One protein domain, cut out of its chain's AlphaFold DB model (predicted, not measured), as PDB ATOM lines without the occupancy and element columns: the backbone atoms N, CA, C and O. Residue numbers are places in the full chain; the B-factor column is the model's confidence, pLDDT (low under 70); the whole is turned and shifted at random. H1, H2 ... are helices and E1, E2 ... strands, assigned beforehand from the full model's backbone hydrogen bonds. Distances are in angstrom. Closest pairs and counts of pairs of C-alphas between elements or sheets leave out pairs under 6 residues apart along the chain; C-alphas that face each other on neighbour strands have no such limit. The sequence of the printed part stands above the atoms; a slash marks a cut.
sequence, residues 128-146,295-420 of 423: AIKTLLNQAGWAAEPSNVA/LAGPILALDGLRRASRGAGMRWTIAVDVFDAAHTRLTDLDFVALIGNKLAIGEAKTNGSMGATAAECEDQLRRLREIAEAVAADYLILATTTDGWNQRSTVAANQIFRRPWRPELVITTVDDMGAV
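This is residues 128 to 146 and 295 to 420 of the 423 residues of an uncharacterized protein of Nitriliruptorales bacterium (UniProt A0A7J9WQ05). A twisted sheet of six strands makes the core, with helices packed on both faces: H2 on one, and on the other the long H3, with H1 by the E1 edge and H4 by the E6 edge, three layers in all. The sheet curls round both H2 and H3, and the short H5 sits beside H2 near E6. 145 residues are printed, with five named helices and six named strands in the order H1 E1 H2 E2 E3 E4 H3 E5 H4 E6 H5. Across the mixed sheet the strands run E1, E2, E3, E4, E5, E6, antiparallel from E1 to E4 and parallel from E4 to E6. The class is mixed, helices and strands, and the whole is compact, with a radius of gyration of the C-alphas of 14.2 A and spans of 39 by 38 by 34 A.

H1, residues 128 to 135, is on the sheet; its closest C-alphas to edge strand E1, residues 139 to 142, are those of Lys 130 and Ala 140, 5.1 A apart. E1 is antiparallel to E2, residues 314 to 323, with N 141 and O 321 within hydrogen-bond range at 2.9 A. E2, E3, residues 329 to 339, and E4, residues 342 to 349, form a meander, each strand the antiparallel neighbour of the one before, in two hairpins. N 317 and O 336 are 2.9 A apart, N 344 and O 337 2.8 A. E2 bends by 68 degrees at residue 319 and E3 by 61 degrees at residue 334. H2, residues 296 to 308, is on the sheet; the C-alphas of Gly 297 and Ala 348 are its closest to E4, at 4.9 A. H3, residues 358 to 374, is on the opposite face. E4, H3 and E5, residues 379 to 384, form a strand-helix-strand unit, two parallel neighbour strands with a helix between, as do E5, H4, residues 391 to 400, and E6, residues 408 to 413; both crossovers are right-handed. N 381 and O 345 are 2.9 A apart, N 382 and O 410 2.8 A. H3 and H4 touch at a steep tilt of 40 degrees, the same way, their closest C-alphas being those of Glu 362 and Ala 396, 6.5 A. H1 only just touches H3, with 3 pairs of C-alphas within 8 A, made by residues 371 to 374 of H3 alone; the closest are those of Leu 133 and Ala 374, 6.7 A. H5, residues 416 to 419, touches H2, the closest C-alphas being those of Ala 308 and Gly 418, 4.6 A. Every O i to N i+4 pair is within hydrogen-bond range in H1, H2, H3 and H4; H5 is too short for one.

H1 begins at C-alpha 128 (12.611, 37.434, -25.248). From first to last C-alpha, E2 measures 25.5 A, E3 26.8 A, E4 22.7 A, H3 24.3 A and H2 18.2 A. H5 ends at C-alpha 419 (-11.485, 44.715, -24.862).

The two C-alphas farthest apart, those of Arg 310 and Ala 326, are 40.8 A apart. Residues 147 to 294 are not printed, and C-alphas 146 and 295 are 9.5 A apart across this cut. Of the links that are printed whole, none is long. The mean pLDDT of the printed part is 93.7, and no printed residue is under 70.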
ATOM      1  N   ALA A 128      13.511  38.469 -25.749       94.50
ATOM      2  CA  ALA A 128      12.611  37.434 -25.248       94.50
ATOM      3  C   ALA A 128      12.146  36.498 -26.363       94.50
ATOM      4  O   ALA A 128      12.298  35.281 -26.242       94.50
ATOM      5  N   ILE A 129      11.626  37.036 -27.471       96.75
ATOM      6  CA  ILE A 129      11.175  36.190 -28.581       96.75
ATOM      7  C   ILE A 129      12.345  35.454 -29.240       96.75
ATOM      8  O   ILE A 129      12.228  34.265 -29.524       96.75
ATOM      9  N   LYS A 130      13.499  36.113 -29.393       97.12
ATOM     10  CA  LYS A 130      14.717  35.505 -29.934       97.12
ATOM     11  C   LYS A 130      15.185  34.322 -29.090       97.12
ATOM     12  O   LYS A 130      15.476  33.264 -29.634       97.12
ATOM     13  N   THR A 131      15.227  34.477 -27.768       95.75
ATOM     14  CA  THR A 131      15.648  33.412 -26.849       95.75
ATOM     15  C   THR A 131      14.708  32.203 -26.909       95.75
ATOM     16  O   THR A 131      15.175  31.065 -26.946       95.75
ATOM     17  N   LEU A 132      13.393  32.430 -26.991       96.31
ATOM     18  CA  LEU A 132      12.405  31.348 -27.108       96.31
ATOM     19  C   LEU A 132      12.492  30.622 -28.448       96.31
ATOM     20  O   LEU A 132      12.475  29.394 -28.480       96.31
ATOM     21  N   LEU A 133      12.621  31.369 -29.544       97.00
ATOM     22  CA  LEU A 133      12.776  30.792 -30.878       97.00
ATOM     23  C   LEU A 133      14.071  29.978 -30.979       97.00
ATOM     24  O   LEU A 133      14.033  28.840 -31.441       97.00
ATOM     25  N   ASN A 134      15.180  30.492 -30.435       96.44
ATOM     26  CA  ASN A 134      16.453  29.771 -30.381       96.44
ATOM     27  C   ASN A 134      16.331  28.448 -29.612       96.44
ATOM     28  O   ASN A 134      16.877  27.434 -30.044       96.44
ATOM     29  N   GLN A 135      15.590  28.427 -28.497       95.19
ATOM     30  CA  GLN A 135      15.332  27.193 -27.749       95.19
ATOM     31  C   GLN A 135      14.544  26.167 -28.581       95.19
ATOM     32  O   GLN A 135      14.767  24.963 -28.442       95.19
ATOM     33  N   ALA A 136      13.650  26.632 -29.454       94.88
ATOM     34  CA  ALA A 136      12.898  25.799 -30.388       94.88
ATOM     35  C   ALA A 136      13.691  25.411 -31.655       94.88
ATOM     36  O   ALA A 136      13.172  24.681 -32.498       94.88
ATOM     37  N   GLY A 137      14.946  25.857 -31.792       96.50
ATOM     38  CA  GLY A 137      15.801  25.572 -32.948       96.50
ATOM     39  C   GLY A 137      15.595  26.507 -34.144       96.50
ATOM     40  O   GLY A 137      15.999  26.162 -35.254       96.50
ATOM     41  N   TRP A 138      14.970  27.668 -33.936       97.56
ATOM     42  CA  TRP A 138      14.735  28.703 -34.950       97.56
ATOM     43  C   TRP A 138      15.504  29.979 -34.622       97.56
ATOM     44  O   TRP A 138      15.873  30.207 -33.476       97.56
ATOM     45  N   ALA A 139      15.725  30.832 -35.617       97.56
ATOM     46  CA  ALA A 139      16.348  32.137 -35.426       97.56
ATOM     47  C   ALA A 139      15.322  33.266 -35.580       97.56
ATOM     48  O   ALA A 139      14.332  33.139 -36.300       97.56
ATOM     49  N   ALA A 140      15.586  34.380 -34.902       97.88
ATOM     50  CA  ALA A 140      14.811  35.610 -35.004       97.88
ATOM     51  C   ALA A 140      15.742  36.767 -35.359       97.88
ATOM     52  O   ALA A 140      16.783  36.934 -34.714       97.88
ATOM     53  N   GLU A 141      15.348  37.572 -36.340       97.94
ATOM     54  CA  GLU A 141      16.063  38.784 -36.741       97.94
ATOM     55  C   GLU A 141      15.077  39.944 -36.923       97.94
ATOM     56  O   GLU A 141      13.911  39.716 -37.253       97.94
ATOM     57  N   PRO A 142      15.485  41.209 -36.717       97.31
ATOM     58  CA  PRO A 142      14.638  42.334 -37.068       97.31
ATOM     59  C   PRO A 142      14.493  42.370 -38.589       97.31
ATOM     60  O   PRO A 142      15.485  42.295 -39.315       97.31
ATOM     61  N   SER A 143      13.267  42.522 -39.074       96.50
ATOM     62  CA  SER A 143      13.003  42.639 -40.501       96.50
ATOM     63  C   SER A 143      13.655  43.899 -41.080       96.50
ATOM     64  O   SER A 143      13.901  44.887 -40.379       96.50
ATOM     65  N   ASN A 144      13.875  43.917 -42.394       94.44
ATOM     66  CA  ASN A 144      14.447  45.070 -43.097       94.44
ATOM     67  C   ASN A 144      13.610  46.360 -42.944       94.44
ATOM     68  O   ASN A 144      14.146  47.458 -43.099       94.44
ATOM     69  N   VAL A 145      12.320  46.242 -42.608       95.81
ATOM     70  CA  VAL A 145      11.421  47.379 -42.352       95.81
ATOM     71  C   VAL A 145      11.429  47.871 -40.899       95.81
ATOM     72  O   VAL A 145      10.997  48.996 -40.638       95.81
ATOM     73  N   ALA A 146      11.963  47.089 -39.952       95.69
ATOM     74  CA  ALA A 146      11.911  47.402 -38.522       95.69
ATOM     75  C   ALA A 146      12.561  48.759 -38.197       95.69
ATOM     76  O   ALA A 146      12.030  49.546 -37.412       95.69
ATOM     77  N   LEU A 295       2.828  50.156 -41.510       96.12
ATOM     78  CA  LEU A 295       3.063  50.435 -40.077       96.12
ATOM     79  C   LEU A 295       1.786  50.640 -39.241       96.12
ATOM     80  O   LEU A 295       1.764  50.328 -38.050       96.12
ATOM     81  N   ALA A 296       0.729  51.203 -39.833       95.81
ATOM     82  CA  ALA A 296      -0.462  51.594 -39.092       95.81
ATOM     83  C   ALA A 296      -1.135  50.429 -38.351       95.81
ATOM     84  O   ALA A 296      -1.547  50.610 -37.210       95.81
ATOM     85  N   GLY A 297      -1.222  49.246 -38.967       95.88
ATOM     86  CA  GLY A 297      -1.836  48.075 -38.332       95.88
ATOM     87  C   GLY A 297      -1.128  47.688 -37.027       95.88
ATOM     88  O   GLY A 297      -1.759  47.742 -35.969       95.88
ATOM     89  N   PRO A 298       0.176  47.354 -37.076       97.25
ATOM     90  CA  PRO A 298       0.941  46.959 -35.894       97.25
ATOM     91  C   PRO A 298       0.941  48.016 -34.782       97.25
ATOM     92  O   PRO A 298       0.763  47.681 -33.613       97.25
ATOM     93  N   ILE A 299       1.078  49.303 -35.127       97.81
ATOM     94  CA  ILE A 299       1.091  50.389 -34.133       97.81
ATOM     95  C   ILE A 299      -0.248  50.524 -33.411       97.81
ATOM     96  O   ILE A 299      -0.275  50.651 -32.187       97.81
ATOM     97  N   LEU A 300      -1.358  50.484 -34.147       97.06
ATOM     98  CA  LEU A 300      -2.689  50.595 -33.554       97.06
ATOM     99  C   LEU A 300      -3.028  49.363 -32.701       97.06
ATOM    100  O   LEU A 300      -3.612  49.508 -31.628       97.06
ATOM    101  N   ALA A 301      -2.601  48.169 -33.127       96.94
ATOM    102  CA  ALA A 301      -2.742  46.948 -32.339       96.94
ATOM    103  C   ALA A 301      -1.949  47.021 -31.021       96.94
ATOM    104  O   ALA A 301      -2.499  46.754 -29.950       96.94
ATOM    105  N   LEU A 302      -0.684  47.447 -31.080       97.00
ATOM    106  CA  LEU A 302       0.162  47.619 -29.897       97.00
ATOM    107  C   LEU A 302      -0.373  48.687 -28.938       97.00
ATOM    108  O   LEU A 302      -0.360  48.470 -27.728       97.00
ATOM    109  N   ASP A 303      -0.875  49.821 -29.436       96.12
ATOM    110  CA  ASP A 303      -1.510  50.820 -28.567       96.12
ATOM    111  C   ASP A 303      -2.794  50.286 -27.915       96.12
ATOM    112  O   ASP A 303      -3.037  50.526 -26.732       96.12
ATOM    113  N   GLY A 304      -3.587  49.508 -28.654       94.56
ATOM    114  CA  GLY A 304      -4.737  48.794 -28.107       94.56
ATOM    115  C   GLY A 304      -4.355  47.880 -26.938       94.56
ATOM    116  O   GLY A 304      -4.966  47.973 -25.873       94.56
ATOM    117  N   LEU A 305      -3.294  47.078 -27.090       94.12
ATOM    118  CA  LEU A 305      -2.757  46.232 -26.012       94.12
ATOM    119  C   LEU A 305      -2.242  47.040 -24.827       94.12
ATOM    120  O   LEU A 305      -2.546  46.709 -23.683       94.12
ATOM    121  N   ARG A 306      -1.518  48.129 -25.091       93.25
ATOM    122  CA  ARG A 306      -1.030  49.046 -24.055       93.25
ATOM    123  C   ARG A 306      -2.177  49.614 -23.221       93.25
ATOM    124  O   ARG A 306      -2.067  49.722 -22.006       93.25
ATOM    125  N   ARG A 307      -3.284  50.003 -23.860       91.69
ATOM    126  CA  ARG A 307      -4.483  50.488 -23.157       91.69
ATOM    127  C   ARG A 307      -5.176  49.359 -22.391       91.69
ATOM    128  O   ARG A 307      -5.652  49.581 -21.278       91.69
ATOM    129  N   ALA A 308      -5.203  48.160 -22.963       90.19
ATOM    130  CA  ALA A 308      -5.814  46.982 -22.362       90.19
ATOM    131  C   ALA A 308      -5.046  46.437 -21.144       90.19
ATOM    132  O   ALA A 308      -5.669  45.866 -20.249       90.19
ATOM    133  N   SER A 309      -3.729  46.662 -21.066       87.19
ATOM    134  CA  SER A 309      -2.882  46.177 -19.968       87.19
ATOM    135  C   SER A 309      -3.129  46.881 -18.627       87.19
ATOM    136  O   SER A 309      -2.640  46.426 -17.598       87.19
ATOM    137  N   ARG A 310      -3.905  47.980 -18.603       83.00
ATOM    138  CA  ARG A 310      -4.323  48.716 -17.386       83.00
ATOM    139  C   ARG A 310      -3.172  49.093 -16.445       83.00
ATOM    140  O   ARG A 310      -3.349  49.119 -15.229       83.00
ATOM    141  N   GLY A 311      -2.014  49.411 -17.013       76.62
ATOM    142  CA  GLY A 311      -0.822  49.769 -16.249       76.62
ATOM    143  C   GLY A 311       0.103  48.594 -15.951       76.62
ATOM    144  O   GLY A 311       1.180  48.831 -15.437       76.62
ATOM    145  N   ALA A 312      -0.233  47.353 -16.327       79.25
ATOM    146  CA  ALA A 312       0.788  46.314 -16.387       79.25
ATOM    147  C   ALA A 312       1.871  46.753 -17.385       79.25
ATOM    148  O   ALA A 312       1.552  47.117 -18.529       79.25
ATOM    149  N   GLY A 313       3.130  46.738 -16.933       82.81
ATOM    150  CA  GLY A 313       4.284  47.098 -17.742       82.81
ATOM    151  C   GLY A 313       4.261  46.345 -19.069       82.81
ATOM    152  O   GLY A 313       4.057  45.128 -19.108       82.81
ATOM    153  N   MET A 314       4.428  47.089 -20.166       90.81
ATOM    154  CA  MET A 314       4.460  46.528 -21.511       90.81
ATOM    155  C   MET A 314       5.813  46.793 -22.162       90.81
ATOM    156  O   MET A 314       6.303  47.925 -22.168       90.81
ATOM    157  N   ARG A 315       6.400  45.750 -22.744       92.88
ATOM    158  CA  ARG A 315       7.551  45.844 -23.648       92.88
ATOM    159  C   ARG A 315       7.153  45.249 -24.981       92.88
ATOM    160  O   ARG A 315       6.376  44.303 -25.023       92.88
ATOM    161  N   TRP A 316       7.635  45.813 -26.076       96.00
ATOM    162  CA  TRP A 316       7.194  45.398 -27.402       96.00
ATOM    163  C   TRP A 316       8.312  45.517 -28.429       96.00
ATOM    164  O   TRP A 316       9.265  46.272 -28.253       96.00
ATOM    165  N   THR A 317       8.180  44.746 -29.499       97.62
ATOM    166  CA  THR A 317       8.971  44.873 -30.721       97.62
ATOM    167  C   THR A 317       8.060  44.672 -31.930       97.62
ATOM    168  O   THR A 317       6.932  44.193 -31.790       97.62
ATOM    169  N   ILE A 318       8.521  45.074 -33.109       97.44
ATOM    170  CA  ILE A 318       7.761  45.022 -34.361       97.44
ATOM    171  C   ILE A 318       8.623  44.530 -35.505       97.44
ATOM    172  O   ILE A 318       9.833  44.751 -35.500       97.44
ATOM    173  N   ALA A 319       7.961  43.926 -36.490       97.12
ATOM    174  CA  ALA A 319       8.558  43.405 -37.710       97.12
ATOM    175  C   ALA A 319       9.755  42.485 -37.416       97.12
ATOM    176  O   ALA A 319      10.911  42.859 -37.609       97.12
ATOM    177  N   VAL A 320       9.469  41.283 -36.915       98.19
ATOM    178  CA  VAL A 320      10.474  40.255 -36.607       98.19
ATOM    179  C   VAL A 320      10.388  39.147 -37.650       98.19
ATOM    180  O   VAL A 320       9.356  38.495 -37.757       98.19
ATOM    181  N   ASP A 321      11.471  38.907 -38.383       98.12
ATOM    182  CA  ASP A 321      11.585  37.779 -39.304       98.12
ATOM    183  C   ASP A 321      12.021  36.522 -38.527       98.12
ATOM    184  O   ASP A 321      12.942  36.564 -37.706       98.12
ATOM    185  N   VAL A 322      11.357  35.396 -38.793       98.00
ATOM    186  CA  VAL A 322      11.639  34.088 -38.188       98.00
ATOM    187  C   VAL A 322      12.216  33.151 -39.242       98.00
ATOM    188  O   VAL A 322      11.681  33.039 -40.348       98.00
ATOM    189  N   PHE A 323      13.287  32.447 -38.889       97.81
ATOM    190  CA  PHE A 323      14.027  31.556 -39.779       97.81
ATOM    191  C   PHE A 323      14.152  30.159 -39.182       97.81
ATOM    192  O   PHE A 323      14.278  30.000 -37.967       97.81
ATOM    193  N   ASP A 324      14.164  29.145 -40.039       95.44
ATOM    194  CA  ASP A 324      14.489  27.781 -39.630       95.44
ATOM    195  C   ASP A 324      16.000  27.590 -39.384       95.44
ATOM    196  O   ASP A 324      16.813  28.502 -39.552       95.44
ATOM    197  N   ALA A 325      16.394  26.370 -39.013       93.00
ATOM    198  CA  ALA A 325      17.794  26.009 -38.777       93.00
ATOM    199  C   ALA A 325      18.690  26.115 -40.031       93.00
ATOM    200  O   ALA A 325      19.912  26.176 -39.904       93.00
ATOM    201  N   ALA A 326      18.106  26.126 -41.234       95.44
ATOM    202  CA  ALA A 326      18.814  26.327 -42.495       95.44
ATOM    203  C   ALA A 326      18.861  27.811 -42.912       95.44
ATOM    204  O   ALA A 326      19.310  28.116 -44.017       95.44
ATOM    205  N   HIS A 327      18.409  28.727 -42.046       94.88
ATOM    206  CA  HIS A 327      18.245  30.152 -42.327       94.88
ATOM    207  C   HIS A 327      17.292  30.456 -43.497       94.88
ATOM    208  O   HIS A 327      17.392  31.498 -44.148       94.88
ATOM    209  N   THR A 328      16.321  29.578 -43.753       95.69
ATOM    210  CA  THR A 328      15.210  29.881 -44.660       95.69
ATOM    211  C   THR A 328      14.143  30.649 -43.890       95.69
ATOM    212  O   THR A 328      13.721  30.223 -42.813       95.69
ATOM    213  N   ARG A 329      13.692  31.789 -44.429       95.19
ATOM    214  CA  ARG A 329      12.635  32.590 -43.796       95.19
ATOM    215  C   ARG A 329      11.333  31.790 -43.756       95.19
ATOM    216  O   ARG A 329      10.774  31.453 -44.800       95.19
ATOM    217  N   LEU A 330      10.847  31.533 -42.544       93.38
ATOM    218  CA  LEU A 330       9.574  30.875 -42.280       93.38
ATOM    219  C   LEU A 330       8.434  31.880 -42.403       93.38
ATOM    220  O   LEU A 330       7.553  31.713 -43.231       93.38
ATOM    221  N   THR A 331       8.434  32.946 -41.618       95.00
ATOM    222  CA  THR A 331       7.411  34.000 -41.673       95.00
ATOM    223  C   THR A 331       7.921  35.216 -40.916       95.00
ATOM    224  O   THR A 331       8.968  35.163 -40.278       95.00
ATOM    225  N   ASP A 332       7.191  36.312 -40.992       94.56
ATOM    226  CA  ASP A 332       7.323  37.471 -40.126       94.56
ATOM    227  C   ASP A 332       6.248  37.483 -39.037       94.56
ATOM    228  O   ASP A 332       5.170  36.906 -39.191       94.56
ATOM    229  N   LEU A 333       6.587  38.127 -37.923       97.44
ATOM    230  CA  LEU A 333       5.668  38.580 -36.893       97.44
ATOM    231  C   LEU A 333       5.590  40.103 -36.987       97.44
ATOM    232  O   LEU A 333       6.593  40.794 -36.773       97.44
ATOM    233  N   ASP A 334       4.400  40.630 -37.255       97.44
ATOM    234  CA  ASP A 334       4.173  42.075 -37.322       97.44
ATOM    235  C   ASP A 334       4.504  42.762 -35.990       97.44
ATOM    236  O   ASP A 334       5.102  43.844 -35.968       97.44
ATOM    237  N   PHE A 335       4.147  42.128 -34.868       97.88
ATOM    238  CA  PHE A 335       4.508  42.599 -33.535       97.88
ATOM    239  C   PHE A 335       4.605  41.480 -32.496       97.88
ATOM    240  O   PHE A 335       3.990  40.417 -32.601       97.88
ATOM    241  N   VAL A 336       5.360  41.770 -31.439       98.00
ATOM    242  CA  VAL A 336       5.466  40.956 -30.228       98.00
ATOM    243  C   VAL A 336       5.359  41.876 -29.020       98.00
ATOM    244  O   VAL A 336       5.965  42.947 -29.007       98.00
ATOM    245  N   ALA A 337       4.618  41.460 -27.997       96.12
ATOM    246  CA  ALA A 337       4.476  42.198 -26.750       96.12
ATOM    247  C   ALA A 337       4.626  41.287 -25.524       96.12
ATOM    248  O   ALA A 337       4.045  40.204 -25.454       96.12
ATOM    249  N   LEU A 338       5.386  41.763 -24.541       93.38
ATOM    250  CA  LEU A 338       5.401  41.277 -23.168       93.38
ATOM    251  C   LEU A 338       4.457  42.168 -22.362       93.38
ATOM    252  O   LEU A 338       4.668  43.380 -22.322       93.38
ATOM    253  N   ILE A 339       3.415  41.592 -21.767       90.69
ATOM    254  CA  ILE A 339       2.393  42.316 -20.999       90.69
ATOM    255  C   ILE A 339       2.304  41.672 -19.619       90.69
ATOM    256  O   ILE A 339       1.729  40.591 -19.475       90.69
ATOM    257  N   GLY A 340       2.919  42.289 -18.606       86.31
ATOM    258  CA  GLY A 340       3.185  41.575 -17.356       86.31
ATOM    259  C   GLY A 340       3.887  40.244 -17.656       86.31
ATOM    260  O   GLY A 340       4.798  40.201 -18.469       86.31
ATOM    261  N   ASN A 341       3.424  39.126 -17.093       85.19
ATOM    262  CA  ASN A 341       4.023  37.803 -17.332       85.19
ATOM    263  C   ASN A 341       3.537  37.084 -18.610       85.19
ATOM    264  O   ASN A 341       3.731  35.871 -18.736       85.19
ATOM    265  N   LYS A 342       2.870  37.793 -19.527       91.38
ATOM    266  CA  LYS A 342       2.252  37.227 -20.731       91.38
ATOM    267  C   LYS A 342       3.031  37.578 -21.986       91.38
ATOM    268  O   LYS A 342       3.496  38.703 -22.129       91.38
ATOM    269  N   LEU A 343       3.119  36.633 -22.921       94.62
ATOM    270  CA  LEU A 343       3.605  36.890 -24.281       94.62
ATOM    271  C   LEU A 343       2.445  36.904 -25.262       94.62
ATOM    272  O   LEU A 343       1.742  35.903 -25.421       94.62
ATOM    273  N   ALA A 344       2.321  38.010 -25.975       96.75
ATOM    274  CA  ALA A 344       1.495  38.116 -27.156       96.75
ATOM    275  C   ALA A 344       2.387  38.185 -28.398       96.75
ATOM    276  O   ALA A 344       3.349  38.954 -28.437       96.75
ATOM    277  N   ILE A 345       2.043  37.412 -29.419       97.75
ATOM    278  CA  ILE A 345       2.544  37.602 -30.783       97.75
ATOM    279  C   ILE A 345       1.357  37.952 -31.674       97.75
ATOM    280  O   ILE A 345       0.226  37.546 -31.380       97.75
ATOM    281  N   GLY A 346       1.576  38.690 -32.756       96.75
ATOM    282  CA  GLY A 346       0.457  39.026 -33.616       96.75
ATOM    283  C   GLY A 346       0.798  39.467 -35.023       96.75
ATOM    284  O   GLY A 346       1.932  39.812 -35.346       96.75
ATOM    285  N   GLU A 347      -0.266  39.439 -35.817       97.12
ATOM    286  CA  GLU A 347      -0.358  39.854 -37.207       97.12
ATOM    287  C   GLU A 347      -1.394  40.981 -37.297       97.12
ATOM    288  O   GLU A 347      -2.491  40.869 -36.735       97.12
ATOM    289  N   ALA A 348      -1.079  42.059 -38.008       96.69
ATOM    290  CA  ALA A 348      -1.953  43.209 -38.172       96.69
ATOM    291  C   ALA A 348      -2.081  43.631 -39.642       96.69
ATOM    292  O   ALA A 348      -1.121  44.056 -40.280       96.69
ATOM    293  N   LYS A 349      -3.306  43.599 -40.179       94.31
ATOM    294  CA  LYS A 349      -3.567  43.935 -41.588       94.31
ATOM    295  C   LYS A 349      -4.435  45.168 -41.763       94.31
ATOM    296  O   LYS A 349      -5.436  45.354 -41.075       94.31
ATOM    297  N   THR A 350      -4.109  45.977 -42.765       91.88
ATOM    298  CA  THR A 350      -4.909  47.152 -43.142       91.88
ATOM    299  C   THR A 350      -6.048  46.838 -44.116       91.88
ATOM    300  O   THR A 350      -6.909  47.681 -44.338       91.88
ATOM    301  N   ASN A 351      -6.077  45.628 -44.687       91.50
ATOM    302  CA  ASN A 351      -7.046  45.199 -45.702       91.50
ATOM    303  C   ASN A 351      -8.046  44.130 -45.212       91.50
ATOM    304  O   ASN A 351      -8.836  43.629 -46.011       91.50
ATOM    305  N   GLY A 352      -7.981  43.724 -43.938       92.69
ATOM    306  CA  GLY A 352      -8.865  42.707 -43.359       92.69
ATOM    307  C   GLY A 352      -8.744  41.303 -43.962       92.69
ATOM    308  O   GLY A 352      -9.665  40.501 -43.802       92.69
ATOM    309  N   SER A 353      -7.658  40.974 -44.673       93.69
ATOM    310  CA  SER A 353      -7.457  39.650 -45.283       93.69
ATOM    311  C   SER A 353      -6.105  39.048 -44.932       93.69
ATOM    312  O   SER A 353      -5.068  39.689 -45.069       93.69
ATOM    313  N   MET A 354      -6.127  37.768 -44.566       93.00
ATOM    314  CA  MET A 354      -4.947  36.916 -44.444       93.00
ATOM    315  C   MET A 354      -4.707  36.233 -45.792       93.00
ATOM    316  O   MET A 354      -5.610  35.553 -46.289       93.00
ATOM    317  N   GLY A 355      -3.538  36.445 -46.396       89.88
ATOM    318  CA  GLY A 355      -3.215  35.977 -47.751       89.88
ATOM    319  C   GLY A 355      -4.103  36.558 -48.868       89.88
ATOM    320  O   GLY A 355      -5.209  37.070 -48.643       89.88
ATOM    321  N   ALA A 356      -3.636  36.461 -50.115       90.94
ATOM    322  CA  ALA A 356      -4.454  36.757 -51.289       90.94
ATOM    323  C   ALA A 356      -5.347  35.553 -51.628       90.94
ATOM    324  O   ALA A 356      -6.542  35.710 -51.913       90.94
ATOM    325  N   THR A 357      -4.812  34.337 -51.503       94.88
ATOM    326  CA  THR A 357      -5.523  33.077 -51.778       94.88
ATOM    327  C   THR A 357      -5.892  32.306 -50.505       94.88
ATOM    328  O   THR A 357      -5.430  32.610 -49.409       94.88
ATOM    329  N   ALA A 358      -6.761  31.294 -50.635       93.50
ATOM    330  CA  ALA A 358      -7.097  30.409 -49.514       93.50
ATOM    331  C   ALA A 358      -5.886  29.580 -49.049       93.50
ATOM    332  O   ALA A 358      -5.687  29.422 -47.851       93.50
ATOM    333  N   ALA A 359      -5.055  29.115 -49.988       95.25
ATOM    334  CA  ALA A 359      -3.846  28.358 -49.675       95.25
ATOM    335  C   ALA A 359      -2.822  29.214 -48.914       95.25
ATOM    336  O   ALA A 359      -2.306  28.775 -47.894       95.25
ATOM    337  N   GLU A 360      -2.588  30.454 -49.357       94.69
ATOM    338  CA  GLU A 360      -1.715  31.404 -48.648       94.69
ATOM    339  C   GLU A 360      -2.251  31.745 -47.254       94.69
ATOM    340  O   GLU A 360      -1.487  31.784 -46.296       94.69
ATOM    341  N   CYS A 361      -3.566  31.957 -47.129       95.81
ATOM    342  CA  CYS A 361      -4.218  32.177 -45.839       95.81
ATOM    343  C   CYS A 361      -3.958  31.008 -44.881       95.81
ATOM    344  O   CYS A 361      -3.593  31.224 -43.729       95.81
ATOM    345  N   GLU A 362      -4.165  29.769 -45.330       96.31
ATOM    346  CA  GLU A 362      -3.941  28.588 -44.495       96.31
ATOM    347  C   GLU A 362      -2.466  28.398 -44.131       96.31
ATOM    348  O   GLU A 362      -2.172  28.114 -42.972       96.31
ATOM    349  N   ASP A 363      -1.552  28.565 -45.088       95.31
ATOM    350  CA  ASP A 363      -0.109  28.434 -44.867       95.31
ATOM    351  C   ASP A 363       0.392  29.463 -43.843       95.31
ATOM    352  O   ASP A 363       1.009  29.093 -42.843       95.31
ATOM    353  N   GLN A 364       0.023  30.737 -44.003       95.44
ATOM    354  CA  GLN A 364       0.396  31.791 -43.059       95.44
ATOM    355  C   GLN A 364      -0.139  31.514 -41.643       95.44
ATOM    356  O   GLN A 364       0.600  31.609 -40.662       95.44
ATOM    357  N   LEU A 365      -1.407  31.111 -41.515       96.50
ATOM    358  CA  LEU A 365      -2.006  30.792 -40.216       96.50
ATOM    359  C   LEU A 365      -1.366  29.560 -39.556       96.50
ATOM    360  O   LEU A 365      -1.232  29.529 -38.332       96.50
ATOM    361  N   ARG A 366      -0.956  28.550 -40.336       96.06
ATOM    362  CA  ARG A 366      -0.224  27.383 -39.817       96.06
ATOM    363  C   ARG A 366       1.153  27.778 -39.294       96.06
ATOM    364  O   ARG A 366       1.482  27.396 -38.178       96.06
ATOM    365  N   ARG A 367       1.900  28.609 -40.023       95.88
ATOM    366  CA  ARG A 367       3.209  29.113 -39.570       95.88
ATOM    367  C   ARG A 367       3.090  29.929 -38.282       95.88
ATOM    368  O   ARG A 367       3.847  29.714 -37.340       95.88
ATOM    369  N   LEU A 368       2.084  30.803 -38.191       96.81
ATOM    370  CA  LEU A 368       1.789  31.537 -36.955       96.81
ATOM    371  C   LEU A 368       1.454  30.596 -35.794       96.81
ATOM    372  O   LEU A 368       1.890  30.834 -34.669       96.81
ATOM    373  N   ARG A 369       0.712  29.512 -36.053       95.94
ATOM    374  CA  ARG A 369       0.418  28.485 -35.046       95.94
ATOM    375  C   ARG A 369       1.688  27.823 -34.523       95.94
ATOM    376  O   ARG A 369       1.847  27.718 -33.310       95.94
ATOM    377  N   GLU A 370       2.553  27.384 -35.429       95.31
ATOM    378  CA  GLU A 370       3.812  26.712 -35.105       95.31
ATOM    379  C   GLU A 370       4.712  27.619 -34.259       95.31
ATOM    380  O   GLU A 370       5.240  27.178 -33.241       95.31
ATOM    381  N   ILE A 371       4.798  28.910 -34.598       96.56
ATOM    382  CA  ILE A 371       5.504  29.905 -33.781       96.56
ATOM    383  C   ILE A 371       4.876  30.080 -32.416       96.56
ATOM    384  O   ILE A 371       5.591  30.024 -31.418       96.56
ATOM    385  N   ALA A 372       3.562  30.262 -32.346       96.81
ATOM    386  CA  ALA A 372       2.889  30.469 -31.073       96.81
ATOM    387  C   ALA A 372       3.090  29.277 -30.118       96.81
ATOM    388  O   ALA A 372       3.278  29.476 -28.918       96.81
ATOM    389  N   GLU A 373       3.097  28.051 -30.649       94.81
ATOM    390  CA  GLU A 373       3.395  26.829 -29.896       94.81
ATOM    391  C   GLU A 373       4.878  26.759 -29.488       94.81
ATOM    392  O   GLU A 373       5.169  26.517 -28.315       94.81
ATOM    393  N   ALA A 374       5.807  27.041 -30.408       94.19
ATOM    394  CA  ALA A 374       7.250  27.007 -30.161       94.19
ATOM    395  C   ALA A 374       7.687  27.960 -29.040       94.19
ATOM    396  O   ALA A 374       8.522  27.611 -28.206       94.19
ATOM    397  N   VAL A 375       7.091  29.152 -28.983       95.31
ATOM    398  CA  VAL A 375       7.424  30.172 -27.975       95.31
ATOM    399  C   VAL A 375       6.512  30.124 -26.748       95.31
ATOM    400  O   VAL A 375       6.623  30.976 -25.862       95.31
ATOM    401  N   ALA A 376       5.606  29.139 -26.693       95.00
ATOM    402  CA  ALA A 376       4.574  29.004 -25.670       95.00
ATOM    403  C   ALA A 376       3.844  30.336 -25.407       95.00
ATOM    404  O   ALA A 376       3.764  30.798 -24.261       95.00
ATOM    405  N   ALA A 377       3.385  30.985 -26.482       95.88
ATOM    406  CA  ALA A 377       2.671  32.253 -26.415       95.88
ATOM    407  C   ALA A 377       1.399  32.121 -25.562       95.88
ATOM    408  O   ALA A 377       0.746  31.078 -25.526       95.88
ATOM    409  N   ASP A 378       1.028  33.198 -24.876       95.31
ATOM    410  CA  ASP A 378      -0.242  33.273 -24.158       95.31
ATOM    411  C   ASP A 378      -1.360  33.730 -25.095       95.31
ATOM    412  O   ASP A 378      -2.474  33.212 -25.024       95.31
ATOM    413  N   TYR A 379      -1.033  34.642 -26.015       95.81
ATOM    414  CA  TYR A 379      -1.957  35.193 -26.998       95.81
ATOM    415  C   TYR A 379      -1.371  35.133 -28.409       95.81
ATOM    416  O   TYR A 379      -0.215  35.503 -28.629       95.81
ATOM    417  N   LEU A 380      -2.203  34.728 -29.367       97.19
ATOM    418  CA  LEU A 380      -1.995  34.990 -30.789       97.19
ATOM    419  C   LEU A 380      -3.063  35.975 -31.250       97.19
ATOM    420  O   LEU A 380      -4.258  35.677 -31.183       97.19
ATOM    421  N   ILE A 381      -2.633  37.137 -31.723       97.25
ATOM    422  CA  ILE A 381      -3.527  38.243 -32.052       97.25
ATOM    423  C   ILE A 381      -3.545  38.454 -33.559       97.25
ATOM    424  O   ILE A 381      -2.513  38.706 -34.171       97.25
ATOM    425  N   LEU A 382      -4.737  38.399 -34.142       97.50
ATOM    426  CA  LEU A 382      -5.009  38.791 -35.517       97.50
ATOM    427  C   LEU A 382      -5.810  40.098 -35.476       97.50
ATOM    428  O   LEU A 382      -7.015  40.094 -35.205       97.50
ATOM    429  N   ALA A 383      -5.141  41.219 -35.731       97.31
ATOM    430  CA  ALA A 383      -5.727  42.555 -35.687       97.31
ATOM    431  C   ALA A 383      -5.957  43.124 -37.093       97.31
ATOM    432  O   ALA A 383      -5.187  42.879 -38.023       97.31
ATOM    433  N   THR A 384      -6.996  43.936 -37.266       96.81
ATOM    434  CA  THR A 384      -7.184  44.665 -38.524       96.81
ATOM    435  C   THR A 384      -7.691  46.087 -38.335       96.81
ATOM    436  O   THR A 384      -8.405  46.372 -37.378       96.81
ATOM    437  N   THR A 385      -7.293  46.991 -39.235       93.81
ATOM    438  CA  THR A 385      -7.783  48.381 -39.258       93.81
ATOM    439  C   THR A 385      -9.088  48.549 -40.035       93.81
ATOM    440  O   THR A 385      -9.556  49.673 -40.174       93.81
ATOM    441  N   THR A 386      -9.635  47.478 -40.612       94.25
ATOM    442  CA  THR A 386     -10.980  47.474 -41.201       94.25
ATOM    443  C   THR A 386     -12.023  47.157 -40.130       94.25
ATOM    444  O   THR A 386     -11.681  46.721 -39.032       94.25
ATOM    445  N   ASP A 387     -13.307  47.265 -40.478       92.94
ATOM    446  CA  ASP A 387     -14.437  46.921 -39.592       92.94
ATOM    447  C   ASP A 387     -14.471  45.434 -39.169       92.94
ATOM    448  O   ASP A 387     -15.307  45.012 -38.373       92.94
ATOM    449  N   GLY A 388     -13.581  44.611 -39.722       94.56
ATOM    450  CA  GLY A 388     -13.439  43.205 -39.383       94.56
ATOM    451  C   GLY A 388     -12.617  42.432 -40.405       94.56
ATOM    452  O   GLY A 388     -12.387  42.877 -41.535       94.56
ATOM    453  N   TRP A 389     -12.186  41.241 -39.995       96.00
ATOM    454  CA  TRP A 389     -11.559  40.276 -40.890       96.00
ATOM    455  C   TRP A 389     -12.590  39.677 -41.839       96.00
ATOM    456  O   TRP A 389     -13.724  39.381 -41.455       96.00
ATOM    457  N   ASN A 390     -12.179  39.421 -43.078       95.62
ATOM    458  CA  ASN A 390     -13.043  38.747 -44.031       95.62
ATOM    459  C   ASN A 390     -13.424  37.334 -43.544       95.62
ATOM    460  O   ASN A 390     -12.744  36.699 -42.727       95.62
ATOM    461  N   GLN A 391     -14.539  36.824 -44.068       95.44
ATOM    462  CA  GLN A 391     -15.093  35.544 -43.628       95.44
ATOM    463  C   GLN A 391     -14.110  34.382 -43.829       95.44
ATOM    464  O   GLN A 391     -14.034  33.496 -42.982       95.44
ATOM    465  N   ARG A 392     -13.332  34.399 -44.918       95.31
ATOM    466  CA  ARG A 392     -12.345  33.358 -45.235       95.31
ATOM    467  C   ARG A 392     -11.286  33.249 -44.140       95.31
ATOM    468  O   ARG A 392     -11.078  32.159 -43.615       95.31
ATOM    469  N   SER A 393     -10.658  34.363 -43.777       95.94
ATOM    470  CA  SER A 393      -9.610  34.409 -42.755       95.94
ATOM    471  C   SER A 393     -10.153  34.026 -41.382       95.94
ATOM    472  O   SER A 393      -9.544  33.210 -40.694       95.94
ATOM    473  N   THR A 394     -11.341  34.514 -41.023       95.62
ATOM    474  CA  THR A 394     -11.994  34.160 -39.755       95.62
ATOM    475  C   THR A 394     -12.327  32.667 -39.675       95.62
ATOM    476  O   THR A 394     -12.080  32.030 -38.650       95.62
ATOM    477  N   VAL A 395     -12.872  32.073 -40.742       95.81
ATOM    478  CA  VAL A 395     -13.195  30.637 -40.781       95.81
ATOM    479  C   VAL A 395     -11.924  29.792 -40.725       95.81
ATOM    480  O   VAL A 395     -11.862  28.866 -39.916       95.81
ATOM    481  N   ALA A 396     -10.908  30.117 -41.527       96.31
ATOM    482  CA  ALA A 396      -9.642  29.386 -41.551       96.31
ATOM    483  C   ALA A 396      -8.930  29.441 -40.191       96.31
ATOM    484  O   ALA A 396      -8.529  28.403 -39.669       96.31
ATOM    485  N   ALA A 397      -8.860  30.618 -39.558       95.88
ATOM    486  CA  ALA A 397      -8.271  30.771 -38.231       95.88
ATOM    487  C   ALA A 397      -9.014  29.912 -37.194       95.88
ATOM    488  O   ALA A 397      -8.407  29.085 -36.517       95.88
ATOM    489  N   ASN A 398     -10.345  29.994 -37.137       94.56
ATOM    490  CA  ASN A 398     -11.133  29.169 -36.216       94.56
ATOM    491  C   ASN A 398     -11.011  27.657 -36.478       94.56
ATOM    492  O   ASN A 398     -11.245  26.861 -35.571       94.56
ATOM    493  N   GLN A 399     -10.680  27.236 -37.702       94.69
ATOM    494  CA  GLN A 399     -10.415  25.834 -38.030       94.69
ATOM    495  C   GLN A 399      -9.007  25.390 -37.622       94.69
ATOM    496  O   GLN A 399      -8.852  24.295 -37.080       94.69
ATOM    497  N   ILE A 400      -7.998  26.228 -37.854       95.25
ATOM    498  CA  ILE A 400      -6.595  25.931 -37.553       95.25
ATOM    499  C   ILE A 400      -6.337  25.969 -36.046       95.25
ATOM    500  O   ILE A 400      -5.618  25.114 -35.537       95.25
ATOM    501  N   PHE A 401      -6.968  26.883 -35.311       93.88
ATOM    502  CA  PHE A 401      -6.761  27.086 -33.871       93.88
ATOM    503  C   PHE A 401      -7.846  26.424 -33.001       93.88
ATOM    504  O   PHE A 401      -8.196  26.911 -31.923       93.88
ATOM    505  N   ARG A 402      -8.422  25.306 -33.467       88.62
ATOM    506  CA  ARG A 402      -9.453  24.566 -32.717       88.62
ATOM    507  C   ARG A 402      -8.916  24.037 -31.390       88.62
ATOM    508  O   ARG A 402      -7.811  23.508 -31.312       88.62
ATOM    509  N   ARG A 403      -9.752  24.108 -30.350       75.56
ATOM    510  CA  ARG A 403      -9.429  23.568 -29.024       75.56
ATOM    511  C   ARG A 403      -9.312  22.030 -29.033       75.56
ATOM    512  O   ARG A 403     -10.075  21.392 -29.759       75.56
ATOM    513  N   PRO A 404      -8.442  21.433 -28.188       76.25
ATOM    514  CA  PRO A 404      -7.598  22.078 -27.175       76.25
ATOM    515  C   PRO A 404      -6.289  22.633 -27.767       76.25
ATOM    516  O   PRO A 404      -5.357  21.892 -28.049       76.25
ATOM    517  N   TRP A 405      -6.219  23.956 -27.903       80.38
ATOM    518  CA  TRP A 405      -5.049  24.726 -28.318       80.38
ATOM    519  C   TRP A 405      -4.795  25.776 -27.234       80.38
ATOM    520  O   TRP A 405      -5.746  26.253 -26.603       80.38
ATOM    521  N   ARG A 406      -3.522  26.030 -26.938       76.56
ATOM    522  CA  ARG A 406      -3.050  26.910 -25.860       76.56
ATOM    523  C   ARG A 406      -1.866  27.683 -26.424       76.56
ATOM    524  O   ARG A 406      -0.763  27.144 -26.399       76.56
ATOM    525  N   PRO A 407      -2.136  28.742 -27.187       88.94
ATOM    526  CA  PRO A 407      -2.515  30.096 -26.742       88.94
ATOM    527  C   PRO A 407      -4.010  30.440 -26.876       88.94
ATOM    528  O   PRO A 407      -4.805  29.664 -27.405       88.94
ATOM    529  N   GLU A 408      -4.414  31.622 -26.404       93.12
ATOM    530  CA  GLU A 408      -5.711  32.222 -26.730       93.12
ATOM    531  C   GLU A 408      -5.645  32.930 -28.093       93.12
ATOM    532  O   GLU A 408      -4.806  33.805 -28.313       93.12
ATOM    533  N   LEU A 409      -6.535  32.547 -29.015       95.12
ATOM    534  CA  LEU A 409      -6.693  33.238 -30.295       95.12
ATOM    535  C   LEU A 409      -7.575  34.466 -30.092       95.12
ATOM    536  O   LEU A 409      -8.728  34.333 -29.678       95.12
ATOM    537  N   VAL A 410      -7.074  35.631 -30.486       95.12
ATOM    538  CA  VAL A 410      -7.830  36.883 -30.497       95.12
ATOM    539  C   VAL A 410      -7.934  37.374 -31.937       95.12
ATOM    540  O   VAL A 410      -6.938  37.771 -32.531       95.12
ATOM    541  N   ILE A 411      -9.142  37.354 -32.503       95.38
ATOM    542  CA  ILE A 411      -9.440  37.942 -33.819       95.38
ATOM    543  C   ILE A 411     -10.253  39.207 -33.573       95.38
ATOM    544  O   ILE A 411     -11.349  39.124 -33.019       95.38
ATOM    545  N   THR A 412      -9.729  40.373 -33.945       95.94
ATOM    546  CA  THR A 412     -10.362  41.642 -33.571       95.94
ATOM    547  C   THR A 412      -9.988  42.800 -34.501       95.94
ATOM    548  O   THR A 412      -9.116  42.672 -35.365       95.94
ATOM    549  N   THR A 413     -10.681  43.923 -34.334       95.44
ATOM    550  CA  THR A 413     -10.336  45.207 -34.949       95.44
ATOM    551  C   THR A 413      -9.384  45.966 -34.027       95.44
ATOM    552  O   THR A 413      -9.365  45.743 -32.816       95.44
ATOM    553  N   VAL A 414      -8.587  46.884 -34.569       92.06
ATOM    554  CA  VAL A 414      -7.692  47.721 -33.748       92.06
ATOM    555  C   VAL A 414      -8.445  48.615 -32.754       92.06
ATOM    556  O   VAL A 414      -7.898  48.944 -31.702       92.06
ATOM    557  N   ASP A 415      -9.700  48.960 -33.046       88.38
ATOM    558  CA  ASP A 415     -10.550  49.759 -32.159       88.38
ATOM    559  C   ASP A 415     -11.063  48.932 -30.970       88.38
ATOM    560  O   ASP A 415     -11.115  49.426 -29.840       88.38
ATOM    561  N   ASP A 416     -11.331  47.643 -31.196       90.75
ATOM    562  CA  ASP A 416     -11.808  46.702 -30.180       90.75
ATOM    563  C   ASP A 416     -10.678  46.047 -29.366       90.75
ATOM    564  O   ASP A 416     -10.940  45.363 -28.374       90.75
ATOM    565  N   MET A 417      -9.408  46.294 -29.713       86.75
ATOM    566  CA  MET A 417      -8.243  45.752 -28.995       86.75
ATOM    567  C   MET A 417      -8.246  46.074 -27.493       86.75
ATOM    568  O   MET A 417      -7.735  45.294 -26.692       86.75
ATOM    569  N   GLY A 418      -8.857  47.190 -27.082       76.69
ATOM    570  CA  GLY A 418      -8.998  47.554 -25.667       76.69
ATOM    571  C   GLY A 418      -9.852  46.574 -24.845       76.69
ATOM    572  O   GLY A 418      -9.774  46.573 -23.616       76.69
ATOM    573  N   ALA A 419     -10.665  45.740 -25.502       76.44
ATOM    574  CA  ALA A 419     -11.485  44.715 -24.862       76.44
ATOM    575  C   ALA A 419     -10.717  43.412 -24.580       76.44
ATOM    576  O   ALA A 419     -11.211  42.569 -23.824       76.44
ATOM    577  N   VAL A 420      -9.520  43.244 -25.155       76.12
ATOM    578  CA  VAL A 420      -8.658  42.086 -24.906       76.12
ATOM    579  C   VAL A 420      -8.246  42.111 -23.439       76.12
ATOM    580  O   VAL A 420      -7.493  42.975 -23.007       76.12
TER     581      VAL A 420